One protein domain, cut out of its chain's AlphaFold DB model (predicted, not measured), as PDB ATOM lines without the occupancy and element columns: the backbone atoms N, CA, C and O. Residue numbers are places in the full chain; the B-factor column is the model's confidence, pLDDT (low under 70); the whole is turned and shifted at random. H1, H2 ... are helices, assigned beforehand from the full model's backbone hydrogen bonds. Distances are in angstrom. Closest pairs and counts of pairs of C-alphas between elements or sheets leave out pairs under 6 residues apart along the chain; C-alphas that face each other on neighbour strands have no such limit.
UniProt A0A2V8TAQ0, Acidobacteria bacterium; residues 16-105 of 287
ATOM      1  N   SER A  16     -12.069  31.106   9.246       52.41
ATOM      2  CA  SER A  16     -13.235  31.053  10.119       52.41
ATOM      3  C   SER A  16     -14.346  31.870   9.468       52.41
ATOM      4  O   SER A  16     -14.315  33.099   9.485       52.41
ATOM      5  N   ARG A  17     -15.335  31.204   8.865       62.31
ATOM      6  CA  ARG A  17     -16.566  31.898   8.466       62.31
ATOM      7  C   ARG A  17     -17.239  32.443   9.722       62.31
ATOM      8  O   ARG A  17     -17.398  31.705  10.694       62.31
ATOM      9  N   CYS A  18     -17.663  33.705   9.684       67.50
ATOM     10  CA  CYS A  18     -18.537  34.252  10.713       67.50
ATOM     11  C   CYS A  18     -19.801  33.388  10.783       67.50
ATOM     12  O   CYS A  18     -20.491  33.196   9.781       67.50
ATOM     13  N   VAL A  19     -20.066  32.831  11.960       76.50
ATOM     14  CA  VAL A  19     -21.292  32.087  12.241       76.50
ATOM     15  C   VAL A  19     -22.282  33.098  12.799       76.50
ATOM     16  O   VAL A  19     -22.029  33.679  13.851       76.50
ATOM     17  N   ASN A  20     -23.383  33.346  12.090       88.38
ATOM     18  CA  ASN A  20     -24.437  34.206  12.627       88.38
ATOM     19  C   ASN A  20     -25.205  33.492  13.751       88.38
ATOM     20  O   ASN A  20     -25.100  32.275  13.924       88.38
ATOM     21  N   GLU A  21     -26.004  34.235  14.511       86.88
ATOM     22  CA  GLU A  21     -26.706  33.688  15.674       86.88
ATOM     23  C   GLU A  21     -27.616  32.497  15.322       86.88
ATOM     24  O   GLU A  21     -27.609  31.478  16.014       86.88
ATOM     25  N   LEU A  22     -28.347  32.566  14.206       89.06
ATOM     26  CA  LEU A  22     -29.209  31.474  13.751       89.06
ATOM     27  C   LEU A  22     -28.402  30.207  13.424       89.06
ATOM     28  O   LEU A  22     -28.792  29.098  13.796       89.06
ATOM     29  N   GLN A  23     -27.270  30.357  12.739       86.94
ATOM     30  CA  GLN A  23     -26.362  29.255  12.428       86.94
ATOM     31  C   GLN A  23     -25.742  28.669  13.701       86.94
ATOM     32  O   GLN A  23     -25.656  27.445  13.815       86.94
ATOM     33  N   ALA A  24     -25.367  29.511  14.668       86.19
ATOM     34  CA  ALA A  24     -24.834  29.079  15.954       86.19
ATOM     35  C   ALA A  24     -25.874  28.257  16.725       86.19
ATOM     36  O   ALA A  24     -25.585  27.134  17.134       86.19
ATOM     37  N   ARG A  25     -27.117  28.748  16.829       87.31
ATOM     38  CA  ARG A  25     -28.232  28.027  17.466       87.31
ATOM     39  C   ARG A  25     -28.499  26.676  16.797       87.31
ATOM     40  O   ARG A  25     -28.638  25.670  17.487       87.31
ATOM     41  N   ARG A  26     -28.505  26.618  15.459       90.31
ATOM     42  CA  ARG A  26     -28.664  25.358  14.706       90.31
ATOM     43  C   ARG A  26     -27.521  24.377  14.967       90.31
ATOM     44  O   ARG A  26     -27.768  23.183  15.130       90.31
ATOM     45  N   LEU A  27     -26.281  24.864  15.009       88.75
ATOM     46  CA  LEU A  27     -25.120  24.031  15.307       88.75
ATOM     47  C   LEU A  27     -25.197  23.471  16.730       88.75
ATOM     48  O   LEU A  27     -25.032  22.267  16.901       88.75
ATOM     49  N   LEU A  28     -25.514  24.314  17.716       88.88
ATOM     50  CA  LEU A  28     -25.687  23.912  19.113       88.88
ATOM     51  C   LEU A  28     -26.807  22.879  19.270       88.88
ATOM     52  O   LEU A  28     -26.600  21.866  19.932       88.88
ATOM     53  N   ALA A  29     -27.954  23.080  18.614       89.19
ATOM     54  CA  ALA A  29     -29.061  22.127  18.633       89.19
ATOM     55  C   ALA A  29     -28.652  20.768  18.043       89.19
ATOM     56  O   ALA A  29     -28.902  19.727  18.648       89.19
ATOM     57  N   ARG A  30     -27.953  20.766  16.899       92.19
ATOM     58  CA  ARG A  30     -27.441  19.535  16.281       92.19
ATOM     59  C   ARG A  30     -26.407  18.836  17.166       92.19
ATOM     60  O   ARG A  30     -26.432  17.615  17.277       92.19
ATOM     61  N   SER A  31     -25.513  19.592  17.801       90.75
ATOM     62  CA  SER A  31     -24.534  19.054  18.749       90.75
ATOM     63  C   SER A  31     -25.208  18.461  19.987       90.75
ATOM     64  O   SER A  31     -24.836  17.372  20.411       90.75
ATOM     65  N   ALA A  32     -26.223  19.129  20.539       89.31
ATOM     66  CA  ALA A  32     -26.994  18.618  21.667       89.31
ATOM     67  C   ALA A  32     -27.749  17.330  21.303       89.31
ATOM     68  O   ALA A  32     -27.711  16.377  22.076       89.31
ATOM     69  N   ALA A  33     -28.374  17.278  20.121       90.62
ATOM     70  CA  ALA A  33     -29.047  16.082  19.618       90.62
ATOM     71  C   ALA A  33     -28.065  14.914  19.442       90.62
ATOM     72  O   ALA A  33     -28.317  13.824  19.940       90.62
ATOM     73  N   PHE A  34     -26.903  15.161  18.829       92.88
ATOM     74  CA  PHE A  34     -25.851  14.150  18.706       92.88
ATOM     75  C   PHE A  34     -25.387  13.622  20.072       92.88
ATOM     76  O   PHE A  34     -25.260  12.418  20.256       92.88
ATOM     77  N   LEU A  35     -25.149  14.507  21.045       92.25
ATOM     78  CA  LEU A  35     -24.714  14.102  22.384       92.25
ATOM     79  C   LEU A  35     -25.820  13.376  23.170       92.25
ATOM     80  O   LEU A  35     -25.513  12.533  24.012       92.25
ATOM     81  N   ALA A  36     -27.095  13.657  22.885       90.19
ATOM     82  CA  ALA A  36     -28.227  12.982  23.514       90.19
ATOM     83  C   ALA A  36     -28.289  11.479  23.180       90.19
ATOM     84  O   ALA A  36     -28.752  10.700  24.014       90.19
ATOM     85  N   GLU A  37     -27.746  11.059  22.033       93.25
ATOM     86  CA  GLU A  37     -27.639   9.646  21.622       93.25
ATOM     87  C   GLU A  37     -26.770   8.797  22.561       93.25
ATOM     88  O   GLU A  37     -26.851   7.568  22.545       93.25
ATOM     89  N   PHE A  38     -25.937   9.439  23.384       93.50
ATOM     90  CA  PHE A  38     -25.044   8.779  24.339       93.50
ATOM     91  C   PHE A  38     -25.619   8.716  25.751       93.50
ATOM     92  O   PHE A  38     -25.010   8.102  26.625       93.50
ATOM     93  N   VAL A  39     -26.782   9.326  26.003       92.62
ATOM     94  CA  VAL A  39     -27.359   9.373  27.351       92.62
ATOM     95  C   VAL A  39     -27.616   7.961  27.888       92.62
ATOM     96  O   VAL A  39     -27.220   7.662  29.009       92.62
ATOM     97  N   GLY A  40     -28.139   7.053  27.059       90.62
ATOM     98  CA  GLY A  40     -28.359   5.651  27.447       90.62
ATOM     99  C   GLY A  40     -27.081   4.873  27.799       90.62
ATOM    100  O   GLY A  40     -27.141   3.782  28.364       90.62
ATOM    101  N   CYS A  41     -25.891   5.411  27.504       92.38
ATOM    102  CA  CYS A  41     -24.622   4.769  27.850       92.38
ATOM    103  C   CYS A  41     -24.261   4.915  29.339       92.38
ATOM    104  O   CYS A  41     -23.413   4.165  29.828       92.38
ATOM    105  N   PHE A  42     -24.893   5.838  30.076       90.62
ATOM    106  CA  PHE A  42     -24.600   6.081  31.496       90.62
ATOM    107  C   PHE A  42     -25.350   5.132  32.450       90.62
ATOM    108  O   PHE A  42     -25.026   5.061  33.638       90.62
ATOM    109  N   GLY A  43     -26.308   4.353  31.934       86.19
ATOM    110  CA  GLY A  43     -26.883   3.154  32.550       86.19
ATOM    111  C   GLY A  43     -27.899   3.369  33.676       86.19
ATOM    112  O   GLY A  43     -28.879   2.636  33.739       86.19
ATOM    113  N   ARG A  44     -27.686   4.328  34.588       89.50
ATOM    114  CA  ARG A  44     -28.634   4.638  35.679       89.50
ATOM    115  C   ARG A  44     -29.460   5.881  35.330       89.50
ATOM    116  O   ARG A  44     -28.832   6.895  35.027       89.50
ATOM    117  N   PRO A  45     -30.797   5.892  35.508       89.88
ATOM    118  CA  PRO A  45     -31.642   7.050  35.179       89.88
ATOM    119  C   PRO A  45     -31.169   8.378  35.791       89.88
ATOM    120  O   PRO A  45     -31.192   9.420  35.145       89.88
ATOM    121  N   THR A  46     -30.647   8.352  37.019       90.19
ATOM    122  CA  THR A  46     -30.094   9.545  37.684       90.19
ATOM    123  C   THR A  46     -28.820  10.077  37.021       90.19
ATOM    124  O   THR A  46     -28.601  11.289  36.984       90.19
ATOM    125  N   LEU A  47     -27.971   9.195  36.484       90.00
ATOM    126  CA  LEU A  47     -26.783   9.581  35.718       90.00
ATOM    127  C   LEU A  47     -27.160  10.044  34.315       90.00
ATOM    128  O   LEU A  47     -26.548  10.980  33.815       90.00
ATOM    129  N   GLU A  48     -28.187   9.452  33.712       91.19
ATOM    130  CA  GLU A  48     -28.738   9.913  32.441       91.19
ATOM    131  C   GLU A  48     -29.267  11.346  32.552       91.19
ATOM    132  O   GLU A  48     -28.846  12.223  31.799       91.19
ATOM    133  N   GLU A  49     -30.104  11.615  33.553       90.06
ATOM    134  CA  GLU A  49     -30.594  12.951  33.906       90.06
ATOM    135  C   GLU A  49     -29.426  13.932  34.124       90.06
ATOM    136  O   GLU A  49     -29.367  15.005  33.514       90.06
ATOM    137  N   SER A  50     -28.443  13.535  34.942       91.19
ATOM    138  CA  SER A  50     -27.255  14.352  35.223       91.19
ATOM    139  C   SER A  50     -26.427  14.616  33.960       91.19
ATOM    140  O   SER A  50     -25.928  15.724  33.783       91.19
ATOM    141  N   SER A  51     -26.323  13.642  33.052       91.12
ATOM    142  CA  SER A  51     -25.606  13.776  31.782       91.12
ATOM    143  C   SER A  51     -26.297  14.751  30.833       91.12
ATOM    144  O   SER A  51     -25.632  15.608  30.252       91.12
ATOM    145  N   ARG A  52     -27.635  14.701  30.733       90.12
ATOM    146  CA  ARG A  52     -28.430  15.638  29.925       90.12
ATOM    147  C   ARG A  52     -28.215  17.068  30.407       90.12
ATOM    148  O   ARG A  52     -27.987  17.967  29.599       90.12
ATOM    149  N   ARG A  53     -28.247  17.269  31.727       90.69
ATOM    150  CA  ARG A  53     -27.979  18.566  32.364       90.69
ATOM    151  C   ARG A  53     -26.537  19.010  32.130       90.69
ATOM    152  O   ARG A  53     -26.312  20.142  31.709       90.69
ATOM    153  N   TYR A  54     -25.570  18.109  32.314       90.62
ATOM    154  CA  TYR A  54     -24.163  18.404  32.067       90.62
ATOM    155  C   TYR A  54     -23.915  18.805  30.613       90.62
ATOM    156  O   TYR A  54     -23.265  19.810  30.400       90.62
ATOM    157  N   ILE A  55     -24.461  18.102  29.616       90.00
ATOM    158  CA  ILE A  55     -24.296  18.428  28.187       90.00
ATOM    159  C   ILE A  55     -24.820  19.834  27.860       90.00
ATOM    160  O   ILE A  55     -24.200  20.564  27.087       90.00
ATOM    161  N   ARG A  56     -25.939  20.243  28.468       87.94
ATOM    162  CA  ARG A  56     -26.513  21.584  28.277       87.94
ATOM    163  C   ARG A  56     -25.636  22.692  28.871       87.94
ATOM    164  O   ARG A  56     -25.561  23.768  28.288       87.94
ATOM    165  N   GLY A  57     -24.937  22.432  29.977       89.94
ATOM    166  CA  GLY A  57     -24.098  23.418  30.670       89.94
ATOM    167  C   GLY A  57     -23.044  24.091  29.771       89.94
ATOM    168  O   GLY A  57     -23.087  25.313  29.607       89.94
ATOM    169  N   PRO A  58     -22.121  23.346  29.131       88.94
ATOM    170  CA  PRO A  58     -21.137  23.890  28.201       88.94
ATOM    171  C   PRO A  58     -21.752  24.556  26.969       88.94
ATOM    172  O   PRO A  58     -21.155  25.487  26.438       88.94
ATOM    173  N   LEU A  59     -22.936  24.107  26.536       89.44
ATOM    174  CA  LEU A  59     -23.651  24.637  25.368       89.44
ATOM    175  C   LEU A  59     -24.508  25.878  25.677       89.44
ATOM    176  O   LEU A  59     -25.090  26.446  24.758       89.44
ATOM    177  N   SER A  60     -24.585  26.300  26.943       87.38
ATOM    178  CA  SER A  60     -25.249  27.547  27.343       87.38
ATOM    179  C   SER A  60     -24.554  28.788  26.768       87.38
ATOM    180  O   SER A  60     -23.442  28.730  26.242       87.38
ATOM    181  N   ASP A  61     -25.169  29.946  26.946       86.25
ATOM    182  CA  ASP A  61     -24.620  31.265  26.628       86.25
ATOM    183  C   ASP A  61     -23.676  31.822  27.714       86.25
ATOM    184  O   ASP A  61     -23.051  32.864  27.520       86.25
ATOM    185  N   LYS A  62     -23.497  31.124  28.849       87.81
ATOM    186  CA  LYS A  62     -22.633  31.615  29.936       87.81
ATOM    187  C   LYS A  62     -21.178  31.789  29.480       87.81
ATOM    188  O   LYS A  62     -20.607  30.841  28.933       87.81
ATOM    189  N   PRO A  63     -20.519  32.920  29.795       87.00
ATOM    190  CA  PRO A  63     -19.146  33.185  29.362       87.00
ATOM    191  C   PRO A  63     -18.122  32.246  30.014       87.00
ATOM    192  O   PRO A  63     -17.131  31.869  29.393       87.00
ATOM    193  N   ARG A  64     -18.356  31.830  31.266       90.31
ATOM    194  CA  ARG A  64     -17.520  30.842  31.959       90.31
ATOM    195  C   ARG A  64     -18.199  29.482  31.989       90.31
ATOM    196  O   ARG A  64     -19.353  29.372  32.382       90.31
ATOM    197  N   LYS A  65     -17.445  28.441  31.636       89.06
ATOM    198  CA  LYS A  65     -17.893  27.037  31.632       89.06
ATOM    199  C   LYS A  65     -17.392  26.264  32.858       89.06
ATOM    200  O   LYS A  65     -16.925  25.135  32.742       89.06
ATOM    201  N   SER A  66     -17.416  26.897  34.031       90.81
ATOM    202  CA  SER A  66     -17.178  26.208  35.307       90.81
ATOM    203  C   SER A  66     -18.487  25.643  35.864       90.81
ATOM    204  O   SER A  66     -19.572  26.011  35.418       90.81
ATOM    205  N   MET A  67     -18.392  24.724  36.830       90.06
ATOM    206  CA  MET A  67     -19.557  23.994  37.343       90.06
ATOM    207  C   MET A  67     -20.657  24.924  37.868       90.06
ATOM    208  O   MET A  67     -21.814  24.737  37.522       90.06
ATOM    209  N   GLN A  68     -20.288  25.953  38.636       91.31
ATOM    210  CA  GLN A  68     -21.236  26.886  39.247       91.31
ATOM    211  C   GLN A  68     -22.034  27.707  38.200       91.31
ATOM    212  O   GLN A  68     -23.253  27.562  38.172       91.31
ATOM    213  N   PRO A  69     -21.408  28.441  37.253       91.50
ATOM    214  CA  PRO A  69     -22.128  29.083  36.150       91.50
ATOM    215  C   PRO A  69     -22.962  28.125  35.298       91.50
ATOM    216  O   PRO A  69     -24.012  28.513  34.797       91.50
ATOM    217  N   MET A  70     -22.505  26.879  35.105       91.56
ATOM    218  CA  MET A  70     -23.296  25.882  34.380       91.56
ATOM    219  C   MET A  70     -24.568  25.510  35.142       91.56
ATOM    220  O   MET A  70     -25.610  25.411  34.513       91.56
ATOM    221  N   VAL A  71     -24.509  25.341  36.467       91.44
ATOM    222  CA  VAL A  71     -25.704  25.106  37.300       91.44
ATOM    223  C   VAL A  71     -26.660  26.290  37.215       91.44
ATOM    224  O   VAL A  71     -27.842  26.082  36.989       91.44
ATOM    225  N   GLU A  72     -26.147  27.516  37.312       90.56
ATOM    226  CA  GLU A  72     -26.943  28.750  37.205       90.56
ATOM    227  C   GLU A  72     -27.590  28.947  35.826       90.56
ATOM    228  O   GLU A  72     -28.548  29.705  35.693       90.56
ATOM    229  N   ALA A  73     -27.043  28.328  34.777       88.44
ATOM    230  CA  ALA A  73     -27.626  28.347  33.435       88.44
ATOM    231  C   ALA A  73     -28.724  27.297  33.239       88.44
ATOM    232  O   ALA A  73     -29.474  27.361  32.266       88.44
ATOM    233  N   LEU A  74     -28.767  26.285  34.102       85.69
ATOM    234  CA  LEU A  74     -29.757  25.221  34.059       85.69
ATOM    235  C   LEU A  74     -30.963  25.637  34.912       85.69
ATOM    236  O   LEU A  74     -30.840  26.437  35.834       85.69
ATOM    237  N   THR A  75     -32.149  25.115  34.595       70.69
ATOM    238  CA  THR A  75     -33.373  25.398  35.360       70.69
ATOM    239  C   THR A  75     -33.218  25.005  36.839       70.69
ATOM    240  O   THR A  75     -32.361  24.188  37.185       70.69
ATOM    241  N   SER A  76     -34.057  25.586  37.706       67.44
ATOM    242  CA  SER A  76     -33.942  25.619  39.181       67.44
ATOM    243  C   SER A  76     -33.676  24.285  39.895       67.44
ATOM    244  O   SER A  76     -33.155  24.289  41.007       67.44
ATOM    245  N   ASP A  77     -33.962  23.142  39.271       79.06
ATOM    246  CA  ASP A  77     -33.771  21.815  39.874       79.06
ATOM    247  C   ASP A  77     -32.361  21.229  39.678       79.06
ATOM    248  O   ASP A  77     -32.063  20.113  40.133       79.06
ATOM    249  N   ALA A  78     -31.470  21.927  38.965       82.31
ATOM    250  CA  ALA A  78     -30.089  21.499  38.783       82.31
ATOM    251  C   ALA A  78     -29.277  21.676  40.076       82.31
ATOM    252  O   ALA A  78     -29.120  22.774  40.599       82.31
ATOM    253  N   LYS A  79     -28.698  20.581  40.586       88.25
ATOM    254  CA  LYS A  79     -27.867  20.600  41.798       88.25
ATOM    255  C   LYS A  79     -26.391  20.508  41.436       88.25
ATOM    256  O   LYS A  79     -25.976  19.562  40.766       88.25
ATOM    257  N   TYR A  80     -25.587  21.424  41.974       92.25
ATOM    258  CA  TYR A  80     -24.126  21.424  41.833       92.25
ATOM    259  C   TYR A  80     -23.500  20.060  42.150       92.25
ATOM    260  O   TYR A  80     -22.744  19.517  41.347       92.25
ATOM    261  N   GLN A  81     -23.892  19.465  43.280       91.62
ATOM    262  CA  GLN A  81     -23.376  18.168  43.729       91.62
ATOM    263  C   GLN A  81     -23.662  17.035  42.735       91.62
ATOM    264  O   GLN A  81     -22.830  16.153  42.547       91.62
ATOM    265  N   SER A  82     -24.814  17.069  42.058       90.31
ATOM    266  CA  SER A  82     -25.179  16.061  41.056       90.31
ATOM    267  C   SER A  82     -24.291  16.167  39.813       90.31
ATOM    268  O   SER A  82     -23.767  15.147  39.363       90.31
ATOM    269  N   LEU A  83     -24.034  17.380  39.307       91.81
ATOM    270  CA  LEU A  83     -23.118  17.579  38.176       91.81
ATOM    271  C   LEU A  83     -21.670  17.234  38.536       91.81
ATOM    272  O   LEU A  83     -20.976  16.596  37.743       91.81
ATOM    273  N   GLN A  84     -21.224  17.613  39.737       93.00
ATOM    274  CA  GLN A  84     -19.881  17.287  40.207       93.00
ATOM    275  C   GLN A  84     -19.702  15.776  40.345       93.00
ATOM    276  O   GLN A  84     -18.708  15.229  39.867       93.00
ATOM    277  N   HIS A  85     -20.670  15.090  40.956       92.50
ATOM    278  CA  HIS A  85     -20.645  13.638  41.065       92.50
ATOM    279  C   HIS A  85     -20.614  12.987  39.676       92.50
ATOM    280  O   HIS A  85     -19.796  12.098  39.444       92.50
ATOM    281  N   PHE A  86     -21.442  13.456  38.736       92.31
ATOM    282  CA  PHE A  86     -21.472  12.941  37.366       92.31
ATOM    283  C   PHE A  86     -20.103  13.008  36.674       92.31
ATOM    284  O   PHE A  86     -19.661  12.006  36.118       92.31
ATOM    285  N   ILE A  87     -19.402  14.145  36.736       90.50
ATOM    286  CA  ILE A  87     -18.133  14.303  36.009       90.50
ATOM    287  C   ILE A  87     -16.922  13.697  36.733       90.50
ATOM    288  O   ILE A  87     -15.942  13.337  36.083       90.50
ATOM    289  N   ALA A  88     -16.954  13.607  38.067       90.25
ATOM    290  CA  ALA A  88     -15.776  13.252  38.863       90.25
ATOM    291  C   ALA A  88     -15.820  11.847  39.481       90.25
ATOM    292  O   ALA A  88     -14.765  11.276  39.750       90.25
ATOM    293  N   GLN A  89     -17.009  11.312  39.772       89.75
ATOM    294  CA  GLN A  89     -17.166  10.123  40.624       89.75
ATOM    295  C   GLN A  89     -18.060   9.040  40.019       89.75
ATOM    296  O   GLN A  89     -17.930   7.873  40.393       89.75
ATOM    297  N   ALA A  90     -18.963   9.394  39.105       91.00
ATOM    298  CA  ALA A  90     -19.874   8.438  38.506       91.00
ATOM    299  C   ALA A  90     -19.118   7.365  37.712       91.00
ATOM    300  O   ALA A  90     -18.321   7.661  36.822       91.00
ATOM    301  N   SER A  91     -19.411   6.102  38.013       89.00
ATOM    302  CA  SER A  91     -18.959   4.966  37.218       89.00
ATOM    303  C   SER A  91     -19.882   4.783  36.016       89.00
ATOM    304  O   SER A  91     -21.086   4.588  36.195       89.00
ATOM    305  N   TRP A  92     -19.322   4.796  34.814       90.06
ATOM    306  CA  TRP A  92     -20.037   4.482  33.582       90.06
ATOM    307  C   TRP A  92     -19.129   3.700  32.636       90.06
ATOM    308  O   TRP A  92     -17.902   3.757  32.727       90.06
ATOM    309  N   ASP A  93     -19.749   2.929  31.752       88.44
ATOM    310  CA  ASP A  93     -19.048   2.048  30.829       88.44
ATOM    311  C   ASP A  93     -18.653   2.823  29.566       88.44
ATOM    312  O   ASP A  93     -19.481   3.110  28.696       88.44
ATOM    313  N   CYS A  94     -17.367   3.155  29.453       90.62
ATOM    314  CA  CYS A  94     -16.842   3.821  28.267       90.62
ATOM    315  C   CYS A  94     -16.985   2.963  27.000       90.62
ATOM    316  O   CYS A  94     -17.137   3.510  25.907       90.62
ATOM    317  N   GLY A  95     -16.970   1.633  27.127       94.44
ATOM    318  CA  GLY A  95     -17.161   0.693  26.029       94.44
ATOM    319  C   GLY A  95     -18.529   0.853  25.370       94.44
ATOM    320  O   GLY A  95     -18.603   0.875  24.141       94.44
ATOM    321  N   LYS A  96     -19.591   1.083  26.156       94.12
ATOM    322  CA  LYS A  96     -20.940   1.367  25.627       94.12
ATOM    323  C   LYS A  96     -20.975   2.632  24.778       94.12
ATOM    324  O   LYS A  96     -21.525   2.608  23.679       94.12
ATOM    325  N   ALA A  97     -20.351   3.715  25.242       93.12
ATOM    326  CA  ALA A  97     -20.282   4.951  24.463       93.12
ATOM    327  C   ALA A  97     -19.476   4.765  23.171       93.12
ATOM    328  O   ALA A  97     -19.900   5.209  22.106       93.12
ATOM    329  N   TRP A  98     -18.352   4.047  23.226       93.56
ATOM    330  CA  TRP A  98     -17.578   3.730  22.027       93.56
ATOM    331  C   TRP A  98     -18.336   2.824  21.049       93.56
ATOM    332  O   TRP A  98     -18.240   3.022  19.839       93.56
ATOM    333  N   ALA A  99     -19.093   1.842  21.539       94.56
ATOM    334  CA  ALA A  99     -19.954   1.005  20.708       94.56
ATOM    335  C   ALA A  99     -21.052   1.839  20.034       94.56
ATOM    336  O   ALA A  99     -21.241   1.722  18.822       94.56
ATOM    337  N   ARG A 100     -21.698   2.750  20.778       94.94
ATOM    338  CA  ARG A 100     -22.693   3.678  20.226       94.94
ATOM    339  C   ARG A 100     -22.094   4.567  19.140       94.94
ATOM    340  O   ARG A 100     -22.657   4.654  18.055       94.94
ATOM    341  N   LEU A 101     -20.920   5.154  19.388       92.69
ATOM    342  CA  LEU A 101     -20.225   5.972  18.395       92.69
ATOM    343  C   LEU A 101     -19.943   5.176  17.114       92.69
ATOM    344  O   LEU A 101     -20.185   5.682  16.024       92.69
ATOM    345  N   ARG A 102     -19.474   3.925  17.233       90.75
ATOM    346  CA  ARG A 102     -19.194   3.058  16.075       90.75
ATOM    347  C   ARG A 102     -20.435   2.761  15.241       90.75
ATOM    348  O   ARG A 102     -20.327   2.750  14.024       90.75
ATOM    349  N   GLN A 103     -21.594   2.572  15.868       92.62
ATOM    350  CA  GLN A 103     -22.862   2.382  15.152       92.62
ATOM    351  C   GLN A 103     -23.298   3.635  14.380       92.62
ATOM    352  O   GLN A 103     -24.005   3.527  13.385       92.62
ATOM    353  N   MET A 104     -22.893   4.821  14.841       90.31
ATOM    354  CA  MET A 104     -23.194   6.095  14.184       90.31
ATOM    355  C   MET A 104     -22.176   6.460  13.098       90.31
ATOM    356  O   MET A 104     -22.425   7.379  12.315       90.31
ATOM    357  N   LEU A 105     -21.020   5.786  13.054       87.81
ATOM    358  CA  LEU A 105     -20.041   6.012  12.000       87.81
ATOM    359  C   LEU A 105     -20.618   5.518  10.675       87.81
ATOM    360  O   LEU A 105     -21.081   4.380  10.579       87.81
TER     361      LEU A 105
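AT A GLANCE: This is residues 16 to 105 of the 287 residues of a protein of Acidobacteria bacterium (UniProt A0A2V8TAQ0). Two long helices, H1 and H3, run opposite ways loosely side by side, with the short H2 at the turn between them; H4 and H5 pack crosswise on H3, and H6 packs on H2, away from H4 and H5. The printed part has 90 residues and six named helices, H1 to H6 in chain order, with no named strand: all helix. It is only just compact, close to loose, with a radius of gyration of the C-alphas of 14.3 A, and flat, spanning 39 by 35 by 19 A.

HOW THE PARTS SIT: H1, residues 21 to 36, touches H3, residues 45 to 59, at a shallow tilt of 23 degrees, opposite ways; the closest C-alphas, of Leu 28 and Leu 59, are 6.6 A apart. H2, residues 39 to 42, meets H1 only through their link and touches H3 at residues 48 to 52 alone, closest at C-alphas 39 and 48, 5.3 A. H3 is the hub, touching four helices. H4, residues 67 to 73, touches residues 54 to 58 of H3 alone, about perpendicular at 82 degrees, with C-alphas 57 and 70 closest at 4.5 A. H5, residues 80 to 88, touches H3 about perpendicular at 87 degrees, with C-alphas 50 and 83 closest at 6.0 A. H5 touches H4 at a steep tilt of 51 degrees, opposite ways, closest at C-alphas 71 and 80, 6.0 A. The helix packing is mostly crossed, with one of four tilts shallow. H6, residues 94 to 104, touches H2, closest at C-alphas 41 and 96, 5.5 A; it is apart from H1, H3, H4 and H5. Every O i to N i+4 pair is within hydrogen-bond range in H1, H4, H5 and H6, and 9 of 11 in H3; H2 is too short for such a pair.

IN THESE COORDINATES: H1 is 22.2 A long from C-alpha 21 at (-26.706, 33.688, 15.674), H3 21.7 A, and H6 15.6 A, ending at C-alpha 104 at (-23.194, 6.095, 14.184).

THE WHOLE: The C-alphas of Arg 17 and Arg 44 are farthest apart, 40.4 A. The printed part has no cut and no long link. Residues 16 to 18 and 76 have pLDDT under 70.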